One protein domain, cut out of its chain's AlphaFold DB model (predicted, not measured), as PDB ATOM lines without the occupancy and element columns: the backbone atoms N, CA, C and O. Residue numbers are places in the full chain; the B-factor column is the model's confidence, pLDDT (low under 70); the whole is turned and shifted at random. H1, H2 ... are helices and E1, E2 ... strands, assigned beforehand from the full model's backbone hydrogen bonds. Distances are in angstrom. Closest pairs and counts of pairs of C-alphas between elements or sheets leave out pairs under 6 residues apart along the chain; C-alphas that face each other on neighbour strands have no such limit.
ATOM      1  N   VAL A   3     -19.307  39.228  33.417       97.25
ATOM      2  CA  VAL A   3     -19.760  40.624  33.390       97.25
ATOM      3  C   VAL A   3     -20.683  40.857  34.572       97.25
ATOM      4  O   VAL A   3     -21.735  40.232  34.663       97.25
ATOM      5  N   LEU A   4     -20.286  41.735  35.483       97.44
ATOM      6  CA  LEU A   4     -21.017  42.062  36.693       97.44
ATOM      7  C   LEU A   4     -21.920  43.276  36.462       97.44
ATOM      8  O   LEU A   4     -21.490  44.307  35.944       97.44
ATOM      9  N   HIS A   5     -23.164  43.164  36.903       97.75
ATOM     10  CA  HIS A   5     -24.180  44.199  36.835       97.75
ATOM     11  C   HIS A   5     -24.706  44.501  38.236       97.75
ATOM     12  O   HIS A   5     -24.943  43.595  39.038       97.75
ATOM     13  N   GLY A   6     -24.930  45.783  38.507       96.31
ATOM     14  CA  GLY A   6     -25.546  46.261  39.738       96.31
ATOM     15  C   GLY A   6     -26.918  46.873  39.493       96.31
ATOM     16  O   GLY A   6     -27.182  47.412  38.416       96.31
ATOM     17  N   PHE A   7     -27.782  46.794  40.498       96.00
ATOM     18  CA  PHE A   7     -29.000  47.592  40.600       96.00
ATOM     19  C   PHE A   7     -29.330  47.853  42.072       96.00
ATOM     20  O   PHE A   7     -28.902  47.107  42.954       96.00
ATOM     21  N   TRP A   8     -30.077  48.922  42.343       94.06
ATOM     22  CA  TRP A   8     -30.579  49.199  43.686       94.06
ATOM     23  C   TRP A   8     -31.972  48.594  43.832       94.06
ATOM     24  O   TRP A   8     -32.828  48.819  42.978       94.06
ATOM     25  N   SER A   9     -32.198  47.801  44.877       89.69
ATOM     26  CA  SER A   9     -33.519  47.228  45.133       89.69
ATOM     27  C   SER A   9     -34.361  48.161  45.996       89.69
ATOM     28  O   SER A   9     -33.854  48.797  46.922       89.69
ATOM     29  N   ASN A  10     -35.676  48.146  45.777       77.94
ATOM     30  CA  ASN A  10     -36.647  48.841  46.629       77.94
ATOM     31  C   ASN A  10     -36.583  48.393  48.101       77.94
ATOM     32  O   ASN A  10     -37.052  49.111  48.979       77.94
ATOM     33  N   SER A  11     -35.997  47.225  48.397       75.44
ATOM     34  CA  SER A  11     -35.741  46.797  49.776       75.44
ATOM     35  C   SER A  11     -34.575  47.533  50.458       75.44
ATOM     36  O   SER A  11     -34.258  47.207  51.600       75.44
ATOM     37  N   GLY A  12     -33.946  48.511  49.795       72.50
ATOM     38  CA  GLY A  12     -32.965  49.419  50.398       72.50
ATOM     39  C   GLY A  12     -31.523  48.909  50.388       72.50
ATOM     40  O   GLY A  12     -30.777  49.191  51.323       72.50
ATOM     41  N   GLY A  13     -31.132  48.149  49.363       86.44
ATOM     42  CA  GLY A  13     -29.774  47.622  49.238       86.44
ATOM     43  C   GLY A  13     -29.354  47.400  47.791       86.44
ATOM     44  O   GLY A  13     -30.193  47.264  46.894       86.44
ATOM     45  N   MET A  14     -28.042  47.349  47.577       95.00
ATOM     46  CA  MET A  14     -27.462  47.067  46.271       95.00
ATOM     47  C   MET A  14     -27.495  45.565  46.002       95.00
ATOM     48  O   MET A  14     -27.142  44.759  46.859       95.00
ATOM     49  N   ARG A  15     -27.888  45.188  44.788       97.06
ATOM     50  CA  ARG A  15     -27.854  43.809  44.308       97.06
ATOM     51  C   ARG A  15     -26.865  43.678  43.171       97.06
ATOM     52  O   ARG A  15     -26.918  44.445  42.210       97.06
ATOM     53  N   LEU A  16     -26.000  42.678  43.276       97.44
ATOM     54  CA  LEU A  16     -25.065  42.293  42.229       97.44
ATOM     55  C   LEU A  16     -25.503  40.984  41.583       97.44
ATOM     56  O   LEU A  16     -25.853  40.030  42.273       97.44
ATOM     57  N   TRP A  17     -25.445  40.926  40.260       97.94
ATOM     58  CA  TRP A  17     -25.602  39.696  39.486       97.94
ATOM     59  C   TRP A  17     -24.614  39.695  38.325       97.94
ATOM     60  O   TRP A  17     -24.110  40.753  37.956       97.94
ATOM     61  N   ALA A  18     -24.310  38.532  37.751       97.75
ATOM     62  CA  ALA A  18     -23.341  38.448  36.664       97.75
ATOM     63  C   ALA A  18     -23.815  37.579  35.502       97.75
ATOM     64  O   ALA A  18     -24.492  36.569  35.698       97.75
ATOM     65  N   GLU A  19     -23.395  37.955  34.300       97.19
ATOM     66  CA  GLU A  19     -23.432  37.122  33.104       97.19
ATOM     67  C   GLU A  19     -22.117  36.349  32.973       97.19
ATOM     68  O   GLU A  19     -21.039  36.912  33.167       97.19
ATOM     69  N   ASP A  20     -22.197  35.072  32.603       95.31
ATOM     70  CA  ASP A  20     -21.034  34.239  32.300       95.31
ATOM     71  C   ASP A  20     -21.017  33.869  30.811       95.31
ATOM     72  O   ASP A  20     -21.930  33.217  30.289       95.31
ATOM     73  N   SER A  21     -19.963  34.291  30.109       92.31
ATOM     74  CA  SER A  21     -19.793  34.036  28.675       92.31
ATOM     75  C   SER A  21     -19.716  32.551  28.322       92.31
ATOM     76  O   SER A  21     -20.008  32.199  27.174       92.31
ATOM     77  N   ASP A  22     -19.320  31.711  29.280       89.94
ATOM     78  CA  ASP A  22     -19.008  30.296  29.064       89.94
ATOM     79  C   ASP A  22     -20.256  29.407  29.222       89.94
ATOM     80  O   ASP A  22     -20.258  28.235  28.834       89.94
ATOM     81  N   LEU A  23     -21.354  29.983  29.723       89.50
ATOM     82  CA  LEU A  23     -22.644  29.318  29.871       89.50
ATOM     83  C   LEU A  23     -23.492  29.345  28.590       89.50
ATOM     84  O   LEU A  23     -23.322  30.157  27.672       89.50
ATOM     85  N   LEU A  24     -24.463  28.428  28.549       83.81
ATOM     86  CA  LEU A  24     -25.390  28.273  27.432       83.81
ATOM     87  C   LEU A  24     -26.278  29.509  27.252       83.81
ATOM     88  O   LEU A  24     -26.785  30.102  28.193       83.81
ATOM     89  N   VAL A  25     -26.547  29.853  25.994       82.88
ATOM     90  CA  VAL A  25     -27.272  31.086  25.648       82.88
ATOM     91  C   VAL A  25     -28.795  30.932  25.725       82.88
ATOM     92  O   VAL A  25     -29.519  31.899  25.949       82.88
ATOM     93  N   LYS A  26     -29.316  29.726  25.474       82.69
ATOM     94  CA  LYS A  26     -30.758  29.491  25.302       82.69
ATOM     95  C   LYS A  26     -31.380  28.914  26.559       82.69
ATOM     96  O   LYS A  26     -30.867  27.955  27.126       82.69
ATOM     97  N   SER A  27     -32.551  29.434  26.916       81.19
ATOM     98  CA  SER A  27     -33.392  28.800  27.925       81.19
ATOM     99  C   SER A  27     -34.032  27.528  27.356       81.19
ATOM    100  O   SER A  27     -34.506  27.549  26.215       81.19
ATOM    101  N   PRO A  28     -34.116  26.433  28.134       77.75
ATOM    102  CA  PRO A  28     -34.878  25.249  27.739       77.75
ATOM    103  C   PRO A  28     -36.395  25.516  27.717       77.75
ATOM    104  O   PRO A  28     -37.143  24.764  27.096       77.75
ATOM    105  N   SER A  29     -36.858  26.596  28.361       77.62
ATOM    106  CA  SER A  29     -38.266  26.996  28.420       77.62
ATOM    107  C   SER A  29     -38.569  28.181  27.501       77.62
ATOM    108  O   SER A  29     -37.855  29.187  27.474       77.62
ATOM    109  N   GLN A  30     -39.696  28.110  26.788       78.38
ATOM    110  CA  GLN A  30     -40.229  29.213  25.976       78.38
ATOM    111  C   GLN A  30     -41.402  29.945  26.647       78.38
ATOM    112  O   GLN A  30     -42.141  30.664  25.974       78.38
ATOM    113  N   ALA A  31     -41.599  29.764  27.958       78.56
ATOM    114  CA  ALA A  31     -42.634  30.481  28.696       78.56
ATOM    115  C   ALA A  31     -42.419  32.003  28.612       78.56
ATOM    116  O   ALA A  31     -41.313  32.493  28.820       78.56
ATOM    117  N   LEU A  32     -43.484  32.747  28.302       78.12
ATOM    118  CA  LEU A  32     -43.440  34.213  28.173       78.12
ATOM    119  C   LEU A  32     -44.131  34.942  29.332       78.12
ATOM    120  O   LEU A  32     -43.893  36.124  29.533       78.12
ATOM    121  N   ARG A  33     -45.009  34.251  30.071       75.88
ATOM    122  CA  ARG A  33     -45.825  34.839  31.149       75.88
ATOM    123  C   ARG A  33     -45.249  34.627  32.549       75.88
ATOM    124  O   ARG A  33     -45.746  35.223  33.493       75.88
ATOM    125  N   SER A  34     -44.243  33.769  32.691       86.25
ATOM    126  CA  SER A  34     -43.576  33.484  33.961       86.25
ATOM    127  C   SER A  34     -42.088  33.772  33.840       86.25
ATOM    128  O   SER A  34     -41.502  33.574  32.773       86.25
ATOM    129  N   ALA A  35     -41.481  34.205  34.944       89.88
ATOM    130  CA  ALA A  35     -40.040  34.372  35.012       89.88
ATOM    131  C   ALA A  35     -39.343  33.025  34.773       89.88
ATOM    132  O   ALA A  35     -39.752  31.992  35.310       89.88
ATOM    133  N   ARG A  36     -38.321  33.033  33.917       91.69
ATOM    134  CA  ARG A  36     -37.504  31.853  33.602       91.69
ATOM    135  C   ARG A  36     -36.105  32.029  34.178       91.69
ATOM    136  O   ARG A  36     -35.630  33.159  34.185       91.69
ATOM    137  N   PRO A  37     -35.399  30.956  34.565       94.44
ATOM    138  CA  PRO A  37     -33.985  31.061  34.902       94.44
ATOM    139  C   PRO A  37     -33.190  31.653  33.737       94.44
ATOM    140  O   PRO A  37     -33.321  31.192  32.594       94.44
ATOM    141  N   HIS A  38     -32.399  32.683  34.026       95.00
ATOM    142  CA  HIS A  38     -31.511  33.300  33.053       95.00
ATOM    143  C   HIS A  38     -30.421  32.298  32.635       95.00
ATOM    144  O   HIS A  38     -29.680  31.819  33.493       95.00
ATOM    145  N   PRO A  39     -30.317  31.936  31.342       94.50
ATOM    146  CA  PRO A  39     -29.574  30.746  30.918       94.50
ATOM    147  C   PRO A  39     -28.052  30.860  31.085       94.50
ATOM    148  O   PRO A  39     -27.377  29.840  31.182       94.50
ATOM    149  N   PHE A  40     -27.537  32.087  31.166       95.25
ATOM    150  CA  PHE A  40     -26.120  32.381  31.373       95.25
ATOM    151  C   PHE A  40     -25.880  33.348  32.540       95.25
ATOM    152  O   PHE A  40     -24.919  34.108  32.520       95.25
ATOM    153  N   ALA A  41     -26.763  33.359  33.546       97.00
ATOM    154  CA  ALA A  41     -26.448  34.050  34.797       97.00
ATOM    155  C   ALA A  41     -25.525  33.182  35.660       97.00
ATOM    156  O   ALA A  41     -25.777  31.987  35.835       97.00
ATOM    157  N   ALA A  42     -24.471  33.788  36.199       97.25
ATOM    158  CA  ALA A  42     -23.550  33.130  37.111       97.25
ATOM    159  C   ALA A  42     -24.249  32.777  38.442       97.25
ATOM    160  O   ALA A  42     -25.170  33.482  38.870       97.25
ATOM    161  N   PRO A  43     -23.825  31.701  39.126       96.94
ATOM    162  CA  PRO A  43     -24.360  31.355  40.439       96.94
ATOM    163  C   PRO A  43     -23.973  32.400  41.497       96.94
ATOM    164  O   PRO A  43     -22.883  32.970  41.457       96.94
ATOM    165  N   ALA A  44     -24.849  32.605  42.485       97.12
ATOM    166  CA  ALA A  44     -24.647  33.602  43.540       97.12
ATOM    167  C   ALA A  44     -23.372  33.358  44.366       97.12
ATOM    168  O   ALA A  44     -22.705  34.321  44.720       97.12
ATOM    169  N   ASP A  45     -22.982  32.102  44.607       96.81
ATOM    170  CA  ASP A  45     -21.761  31.771  45.363       96.81
ATOM    171  C   ASP A  45     -20.490  32.268  44.666       96.81
ATOM    172  O   ASP A  45     -19.542  32.706  45.316       96.81
ATOM    173  N   LEU A  46     -20.479  32.241  43.330       96.44
ATOM    174  CA  LEU A  46     -19.364  32.752  42.542       96.44
ATOM    175  C   LEU A  46     -19.297  34.285  42.615       96.44
ATOM    176  O   LEU A  46     -18.210  34.841  42.734       96.44
ATOM    177  N   ILE A  47     -20.449  34.961  42.620       96.88
ATOM    178  CA  ILE A  47     -20.527  36.418  42.808       96.88
ATOM    179  C   ILE A  47     -20.108  36.796  44.238       96.88
ATOM    180  O   ILE A  47     -19.335  37.734  44.415       96.88
ATOM    181  N   ALA A  48     -20.547  36.036  45.245       96.38
ATOM    182  CA  ALA A  48     -20.220  36.257  46.655       96.38
ATOM    183  C   ALA A  48     -18.729  36.038  46.959       96.38
ATOM    184  O   ALA A  48     -18.193  36.639  47.889       96.38
ATOM    185  N   GLY A  49     -18.050  35.201  46.167       95.38
ATOM    186  CA  GLY A  49     -16.596  35.049  46.204       95.38
ATOM    187  C   GLY A  49     -15.825  36.254  45.648       95.38
ATOM    188  O   GLY A  49     -14.651  36.407  45.972       95.38
ATOM    189  N   ILE A  50     -16.469  37.101  44.834       95.44
ATOM    190  CA  ILE A  50     -15.897  38.350  44.304       95.44
ATOM    191  C   ILE A  50     -16.211  39.503  45.261       95.44
ATOM    192  O   ILE A  50     -15.300  40.169  45.742       95.44
ATOM    193  N   HIS A  51     -17.498  39.706  45.554       96.00
ATOM    194  CA  HIS A  51     -17.989  40.706  46.503       96.00
ATOM    195  C   HIS A  51     -18.840  40.024  47.571       96.00
ATOM    196  O   HIS A  51     -19.948  39.580  47.255       96.00
ATOM    197  N   PRO A  52     -18.354  39.929  48.822       94.81
ATOM    198  CA  PRO A  52     -19.093  39.282  49.895       94.81
ATOM    199  C   PRO A  52     -20.454  39.936  50.139       94.81
ATOM    200  O   PRO A  52     -20.566  41.149  50.301       94.81
ATOM    201  N   GLY A  53     -21.487  39.108  50.224       94.75
ATOM    202  CA  GLY A  53     -22.845  39.533  50.538       94.75
ATOM    203  C   GLY A  53     -23.768  38.333  50.696       94.75
ATOM    204  O   GLY A  53     -23.319  37.183  50.713       94.75
ATOM    205  N   LYS A  54     -25.071  38.583  50.827       95.62
ATOM    206  CA  LYS A  54     -26.058  37.528  51.073       95.62
ATOM    207  C   LYS A  54     -26.642  37.005  49.753       95.62
ATOM    208  O   LYS A  54     -27.281  37.781  49.045       95.62
ATOM    209  N   PRO A  55     -26.500  35.708  49.422       97.00
ATOM    210  CA  PRO A  55     -27.132  35.133  48.240       97.00
ATOM    211  C   PRO A  55     -28.656  35.271  48.277       97.00
ATOM    212  O   PRO A  55     -29.299  34.988  49.293       97.00
ATOM    213  N   ALA A  56     -29.234  35.666  47.149       96.00
ATOM    214  CA  ALA A  56     -30.669  35.797  46.959       96.00
ATOM    215  C   ALA A  56     -31.050  35.539  45.491       96.00
ATOM    216  O   ALA A  56     -30.287  34.997  44.684       96.00
ATOM    217  N   THR A  57     -32.279  35.885  45.130       96.12
ATOM    218  CA  THR A  57     -32.789  35.779  43.764       96.12
ATOM    219  C   THR A  57     -33.627  37.003  43.446       96.12
ATOM    220  O   THR A  57     -34.409  37.446  44.286       96.12
ATOM    221  N   ALA A  58     -33.500  37.510  42.223       95.50
ATOM    222  CA  ALA A  58     -34.310  38.612  41.723       95.50
ATOM    223  C   ALA A  58     -34.975  38.241  40.397       95.50
ATOM    224  O   ALA A  58     -34.530  37.338  39.682       95.50
ATOM    225  N   VAL A  59     -36.055  38.949  40.069       95.94
ATOM    226  CA  VAL A  59     -36.706  38.858  38.761       95.94
ATOM    227  C   VAL A  59     -36.483  40.167  38.021       95.94
ATOM    228  O   VAL A  59     -36.967  41.210  38.455       95.94
ATOM    229  N   LEU A  60     -35.772  40.095  36.897       95.75
ATOM    230  CA  LEU A  60     -35.432  41.237  36.060       95.75
ATOM    231  C   LEU A  60     -36.176  41.185  34.723       95.75
ATOM    232  O   LEU A  60     -36.323  40.123  34.115       95.75
ATOM    233  N   LEU A  61     -36.610  42.343  34.240       95.44
ATOM    234  CA  LEU A  61     -37.111  42.557  32.890       95.44
ATOM    235  C   LEU A  61     -35.931  42.893  31.979       95.44
ATOM    236  O   LEU A  61     -35.414  44.007  32.007       95.44
ATOM    237  N   LEU A  62     -35.505  41.927  31.165       95.38
ATOM    238  CA  LEU A  62     -34.314  42.074  30.324       95.38
ATOM    239  C   LEU A  62     -34.674  42.079  28.834       95.38
ATOM    240  O   LEU A  62     -35.580  41.337  28.425       95.38
ATOM    241  N   PRO A  63     -33.959  42.858  27.997       94.81
ATOM    242  CA  PRO A  63     -34.108  42.813  26.547       94.81
ATOM    243  C   PRO A  63     -33.902  41.391  26.037       94.81
ATOM    244  O   PRO A  63     -32.865  40.776  26.267       94.81
ATOM    245  N   SER A  64     -34.912  40.840  25.374       93.44
ATOM    246  CA  SER A  64     -34.961  39.415  25.074       93.44
ATOM    247  C   SER A  64     -35.570  39.117  23.721       93.44
ATOM    248  O   SER A  64     -36.519  39.756  23.266       93.44
ATOM    249  N   LEU A  65     -35.067  38.044  23.124       90.69
ATOM    250  CA  LEU A  65     -35.774  37.285  22.103       90.69
ATOM    251  C   LEU A  65     -36.598  36.180  22.782       90.69
ATOM    252  O   LEU A  65     -36.445  35.891  23.969       90.69
ATOM    253  N   ARG A  66     -37.447  35.487  22.014       83.88
ATOM    254  CA  ARG A  66     -38.333  34.428  22.540       83.88
ATOM    255  C   ARG A  66     -37.601  33.381  23.399       83.88
ATOM    256  O   ARG A  66     -38.138  32.934  24.412       83.88
ATOM    257  N   SER A  67     -36.400  32.971  22.992       84.44
ATOM    258  CA  SER A  67     -35.658  31.853  23.595       84.44
ATOM    259  C   SER A  67     -34.441  32.250  24.433       84.44
ATOM    260  O   SER A  67     -33.848  31.375  25.065       84.44
ATOM    261  N   ALA A  68     -34.048  33.525  24.436       90.12
ATOM    262  CA  ALA A  68     -32.845  33.980  25.124       90.12
ATOM    263  C   ALA A  68     -32.903  35.491  25.401       90.12
ATOM    264  O   ALA A  68     -33.386  36.230  24.534       90.12
ATOM    265  N   PRO A  69     -32.357  35.954  26.537       93.69
ATOM    266  CA  PRO A  69     -32.010  37.358  26.704       93.69
ATOM    267  C   PRO A  69     -30.947  37.760  25.670       93.69
ATOM    268  O   PRO A  69     -30.287  36.901  25.065       93.69
ATOM    269  N   LEU A  70     -30.835  39.053  25.385       93.00
ATOM    270  CA  LEU A  70     -29.693  39.596  24.653       93.00
ATOM    271  C   LEU A  70     -28.453  39.573  25.551       93.00
ATOM    272  O   LEU A  70     -28.581  39.596  26.768       93.00
ATOM    273  N   ASP A  71     -27.277  39.495  24.937       92.69
ATOM    274  CA  ASP A  71     -26.015  39.635  25.663       92.69
ATOM    275  C   ASP A  71     -25.831  41.116  26.042       92.69
ATOM    276  O   ASP A  71     -26.205  41.996  25.251       92.69
ATOM    277  N   SER A  72     -25.267  41.404  27.218       92.62
ATOM    278  CA  SER A  72     -24.866  42.775  27.548       92.62
ATOM    279  C   SER A  72     -23.771  43.283  26.589       92.62
ATOM    280  O   SER A  72     -23.002  42.479  26.050       92.62
ATOM    281  N   PRO A  73     -23.669  44.606  26.345       90.38
ATOM    282  CA  PRO A  73     -22.625  45.183  25.488       90.38
ATOM    283  C   PRO A  73     -21.198  44.802  25.901       90.38
ATOM    284  O   PRO A  73     -20.302  44.691  25.063       90.38
ATOM    285  N   GLU A  74     -20.986  44.607  27.196       92.31
ATOM    286  CA  GLU A  74     -19.708  44.270  27.802       92.31
ATOM    287  C   GLU A  74     -19.353  42.780  27.658       92.31
ATOM    288  O   GLU A  74     -18.167  42.430  27.754       92.31
ATOM    289  N   LEU A  75     -20.343  41.913  27.397       91.62
ATOM    290  CA  LEU A  75     -20.172  40.466  27.284       91.62
ATOM    291  C   LEU A  75     -19.571  40.079  25.933       91.62
ATOM    292  O   LEU A  75     -20.200  40.129  24.879       91.62
ATOM    293  N   ILE A  76     -18.332  39.600  25.983       89.00
ATOM    294  CA  ILE A  76     -17.614  39.071  24.828       89.00
ATOM    295  C   ILE A  76     -17.731  37.550  24.835       89.00
ATOM    296  O   ILE A  76     -17.344  36.887  25.796       89.00
ATOM    297  N   ARG A  77     -18.229  36.990  23.729       86.75
ATOM    298  CA  ARG A  77     -18.252  35.543  23.489       86.75
ATOM    299  C   ARG A  77     -17.196  35.149  22.467       86.75
ATOM    300  O   ARG A  77     -17.031  35.825  21.455       86.75
ATOM    301  N   LEU A  78     -16.559  33.997  22.688       83.62
ATOM    302  CA  LEU A  78     -15.641  33.392  21.714       83.62
ATOM    303  C   LEU A  78     -16.345  33.063  20.389       83.62
ATOM    304  O   LEU A  78     -15.773  33.248  19.320       83.62
ATOM    305  N   ALA A  79     -17.596  32.599  20.462       82.81
ATOM    306  CA  ALA A  79     -18.459  32.382  19.307       82.81
ATOM    307  C   ALA A  79     -19.591  33.426  19.310       82.81
ATOM    308  O   ALA A  79     -20.513  33.314  20.128       82.81
ATOM    309  N   PRO A  80     -19.547  34.438  18.421       79.50
ATOM    310  CA  PRO A  80     -20.589  35.452  18.334       79.50
ATOM    311  C   PRO A  80     -21.951  34.845  18.004       79.50
ATOM    312  O   PRO A  80     -22.070  33.891  17.227       79.50
ATOM    313  N   ARG A  81     -23.007  35.430  18.566       82.88
ATOM    314  CA  ARG A  81     -24.374  35.017  18.251       82.88
ATOM    315  C   ARG A  81     -24.762  35.466  16.841       82.88
ATOM    316  O   ARG A  81     -24.372  36.552  16.412       82.88
ATOM    317  N   PRO A  82     -25.607  34.692  16.137       81.25
ATOM    318  CA  PRO A  82     -26.267  35.190  14.941       81.25
ATOM    319  C   PRO A  82     -27.047  36.468  15.261       81.25
ATOM    320  O   PRO A  82     -27.698  36.546  16.307       81.25
ATOM    321  N   ALA A  83     -27.018  37.429  14.339       80.56
ATOM    322  CA  ALA A  83     -27.789  38.657  14.465       80.56
ATOM    323  C   ALA A  83     -29.278  38.352  14.697       80.56
ATOM    324  O   ALA A  83     -29.851  37.434  14.091       80.56
ATOM    325  N   ALA A  84     -29.901  39.122  15.589       81.38
ATOM    326  CA  ALA A  84     -31.328  39.018  15.842       81.38
ATOM    327  C   ALA A  84     -32.111  39.323  14.555       81.38
ATOM    328  O   ALA A  84     -31.787  40.249  13.820       81.38
ATOM    329  N   ARG A  85     -33.146  38.523  14.284       81.75
ATOM    330  CA  ARG A  85     -34.046  38.709  13.128       81.75
ATOM    331  C   ARG A  85     -35.354  39.412  13.492       81.75
ATOM    332  O   ARG A  85     -36.194  39.621  12.628       81.75
ATOM    333  N   THR A  86     -35.552  39.687  14.775       86.06
ATOM    334  CA  THR A  86     -36.762  40.278  15.343       86.06
ATOM    335  C   THR A  86     -36.359  41.271  16.411       86.06
ATOM    336  O   THR A  86     -35.370  41.036  17.110       86.06
ATOM    337  N   ASP A  87     -37.172  42.304  16.583       90.25
ATOM    338  CA  ASP A  87     -36.950  43.288  17.632       90.25
ATOM    339  C   ASP A  87     -37.074  42.646  19.023       90.25
ATOM    340  O   ASP A  87     -37.927  41.771  19.239       90.25
ATOM    341  N   PRO A  88     -36.201  43.027  19.969       92.81
ATOM    342  CA  PRO A  88     -36.259  42.525  21.328       92.81
ATOM    343  C   PRO A  88     -37.457  43.102  22.089       92.81
ATOM    344  O   PRO A  88     -37.908  44.219  21.846       92.81
ATOM    345  N   MET A  89     -37.933  42.342  23.070       93.69
ATOM    346  CA  MET A  89     -38.929  42.779  24.048       93.69
ATOM    347  C   MET A  89     -38.425  42.502  25.462       93.69
ATOM    348  O   MET A  89     -37.576  41.634  25.661       93.69
ATOM    349  N   LEU A  90     -38.956  43.212  26.453       94.19
ATOM    350  CA  LEU A  90     -38.642  42.924  27.848       94.19
ATOM    351  C   LEU A  90     -39.359  41.644  28.285       94.19
ATOM    352  O   LEU A  90     -40.586  41.565  28.226       94.19
ATOM    353  N   LEU A  91     -38.594  40.641  28.717       94.44
ATOM    354  CA  LEU A  91     -39.122  39.409  29.306       94.44
ATOM    355  C   LEU A  91     -38.564  39.231  30.715       94.44
ATOM    356  O   LEU A  91     -37.434  39.624  30.993       94.44
ATOM    357  N   ALA A  92     -39.364  38.618  31.586       94.88
ATOM    358  CA  ALA A  92     -38.975  38.346  32.960       94.88
ATOM    359  C   ALA A  92     -37.994  37.167  33.045       94.88
ATOM    360  O   ALA A  92     -38.279  36.061  32.563       94.88
ATOM    361  N   TRP A  93     -36.873  37.394  33.720       96.06
ATOM    362  CA  TRP A  93     -35.851  36.396  34.007       96.06
ATOM    363  C   TRP A  93     -35.517  36.378  35.488       96.06
ATOM    364  O   TRP A  93     -35.301  37.414  36.105       96.06
ATOM    365  N   THR A  94     -35.457  35.183  36.050       96.56
ATOM    366  CA  THR A  94     -34.942  34.924  37.386       96.56
ATOM    367  C   THR A  94     -33.420  34.853  37.314       96.56
ATOM    368  O   THR A  94     -32.885  34.023  36.572       96.56
ATOM    369  N   VAL A  95     -32.736  35.697  38.082       97.19
ATOM    370  CA  VAL A  95     -31.271  35.737  38.183       97.19
ATOM    371  C   VAL A  95     -30.834  35.476  39.630       97.19
ATOM    372  O   VAL A  95     -31.475  35.985  40.557       97.19
ATOM    373  N   PRO A  96     -29.767  34.691  39.858       98.00
ATOM    374  CA  PRO A  96     -29.079  34.676  41.141       98.00
ATOM    375  C   PRO A  96     -28.470  36.054  41.404       98.00
ATOM    376  O   PRO A  96     -27.880  36.649  40.502       98.00
ATOM    377  N   VAL A  97     -28.614  36.549  42.631       97.75
ATOM    378  CA  VAL A  97     -28.036  37.832  43.045       97.75
ATOM    379  C   VAL A  97     -27.311  37.687  44.374       97.75
ATOM    380  O   VAL A  97     -27.544  36.732  45.119       97.75
ATOM    381  N   VAL A  98     -26.466  38.660  44.682       97.75
ATOM    382  CA  VAL A  98     -25.895  38.879  46.009       97.75
ATOM    383  C   VAL A  98     -26.392  40.229  46.511       97.75
ATOM    384  O   VAL A  98     -26.231  41.236  45.823       97.75
ATOM    385  N   ASP A  99     -27.022  40.231  47.685       96.75
ATOM    386  CA  ASP A  99     -27.458  41.431  48.398       96.75
ATOM    387  C   ASP A  99     -26.278  41.997  49.196       96.75
ATOM    388  O   ASP A  99     -25.700  41.302  50.043       96.75
ATOM    389  N   LEU A 100     -25.939  43.257  48.935       96.06
ATOM    390  CA  LEU A 100     -24.916  44.013  49.645       96.06
ATOM    391  C   LEU A 100     -25.609  45.087  50.476       96.06
ATOM    392  O   LEU A 100     -26.415  45.874  49.966       96.06
ATOM    393  N   ASP A 101     -25.269  45.136  51.763       92.69
ATOM    394  CA  ASP A 101     -25.588  46.311  52.564       92.69
ATOM    395  C   ASP A 101     -24.808  47.538  52.042       92.69
ATOM    396  O   ASP A 101     -23.832  47.388  51.298       92.69
ATOM    397  N   PRO A 102     -25.215  48.765  52.400       92.81
ATOM    398  CA  PRO A 102     -24.585  49.969  51.862       92.81
ATOM    399  C   PRO A 102     -23.084  50.085  52.175       92.81
ATOM    400  O   PRO A 102     -22.342  50.642  51.370       92.81
TER     401      PRO A 102
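Overview. This is residues 3 to 102 of the 300 residues of the protein "SNF2/RAD54 family helicase" of Mycobacterium tuberculosis (UniProt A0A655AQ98). Two hairpins, E1 with E2 and the longer E3 with E4, form one strongly twisted sheet, curled like part of a barrel, with short helix H1 over one face. The 100 printed residues run E1 E2 H1 E3 E4, mostly strand, under half in named elements; sheet order E1 E2 E4 E3, antiparallel. It is compact, radius of gyration of the C-alphas 13.7 A, spanning 41 by 31 by 21 A.

Arrangement. Start at edge strand E1, residues 3 to 9; beside E2, residues 13 to 20, find N 5 and O 17 at 2.8 A. The next neighbour of E2 is E4, residues 89 to 100, antiparallel to it, with N 16 and O 98 at 2.9 A. E4 pairs with E3, residues 54 to 65, N 58 and O 95 at 3.0 A; these pairs are within hydrogen-bond range. H1, residues 44 to 48, its O i to N i+4 pair within range, is on the sheet at height 7.1 A; its closest C-alphas to E4 are Ala 44 and Pro 96, 5.2 A. E2, H1, E3 make a split strand-helix-strand unit, E4 between its strands, crossover right-handed.

Along the chain. Find C-alpha 3 at (-19.760, 40.624, 33.390), where E1 begins; E4 ends at C-alpha 100, (-24.916, 44.013, 49.645). E3 runs 30.6 A, E4 29.2 A.

Size, cuts and confidence. The printed part has no cut; links E2 to H1 and E3 to E4 are long. No printed residue is under pLDDT 70.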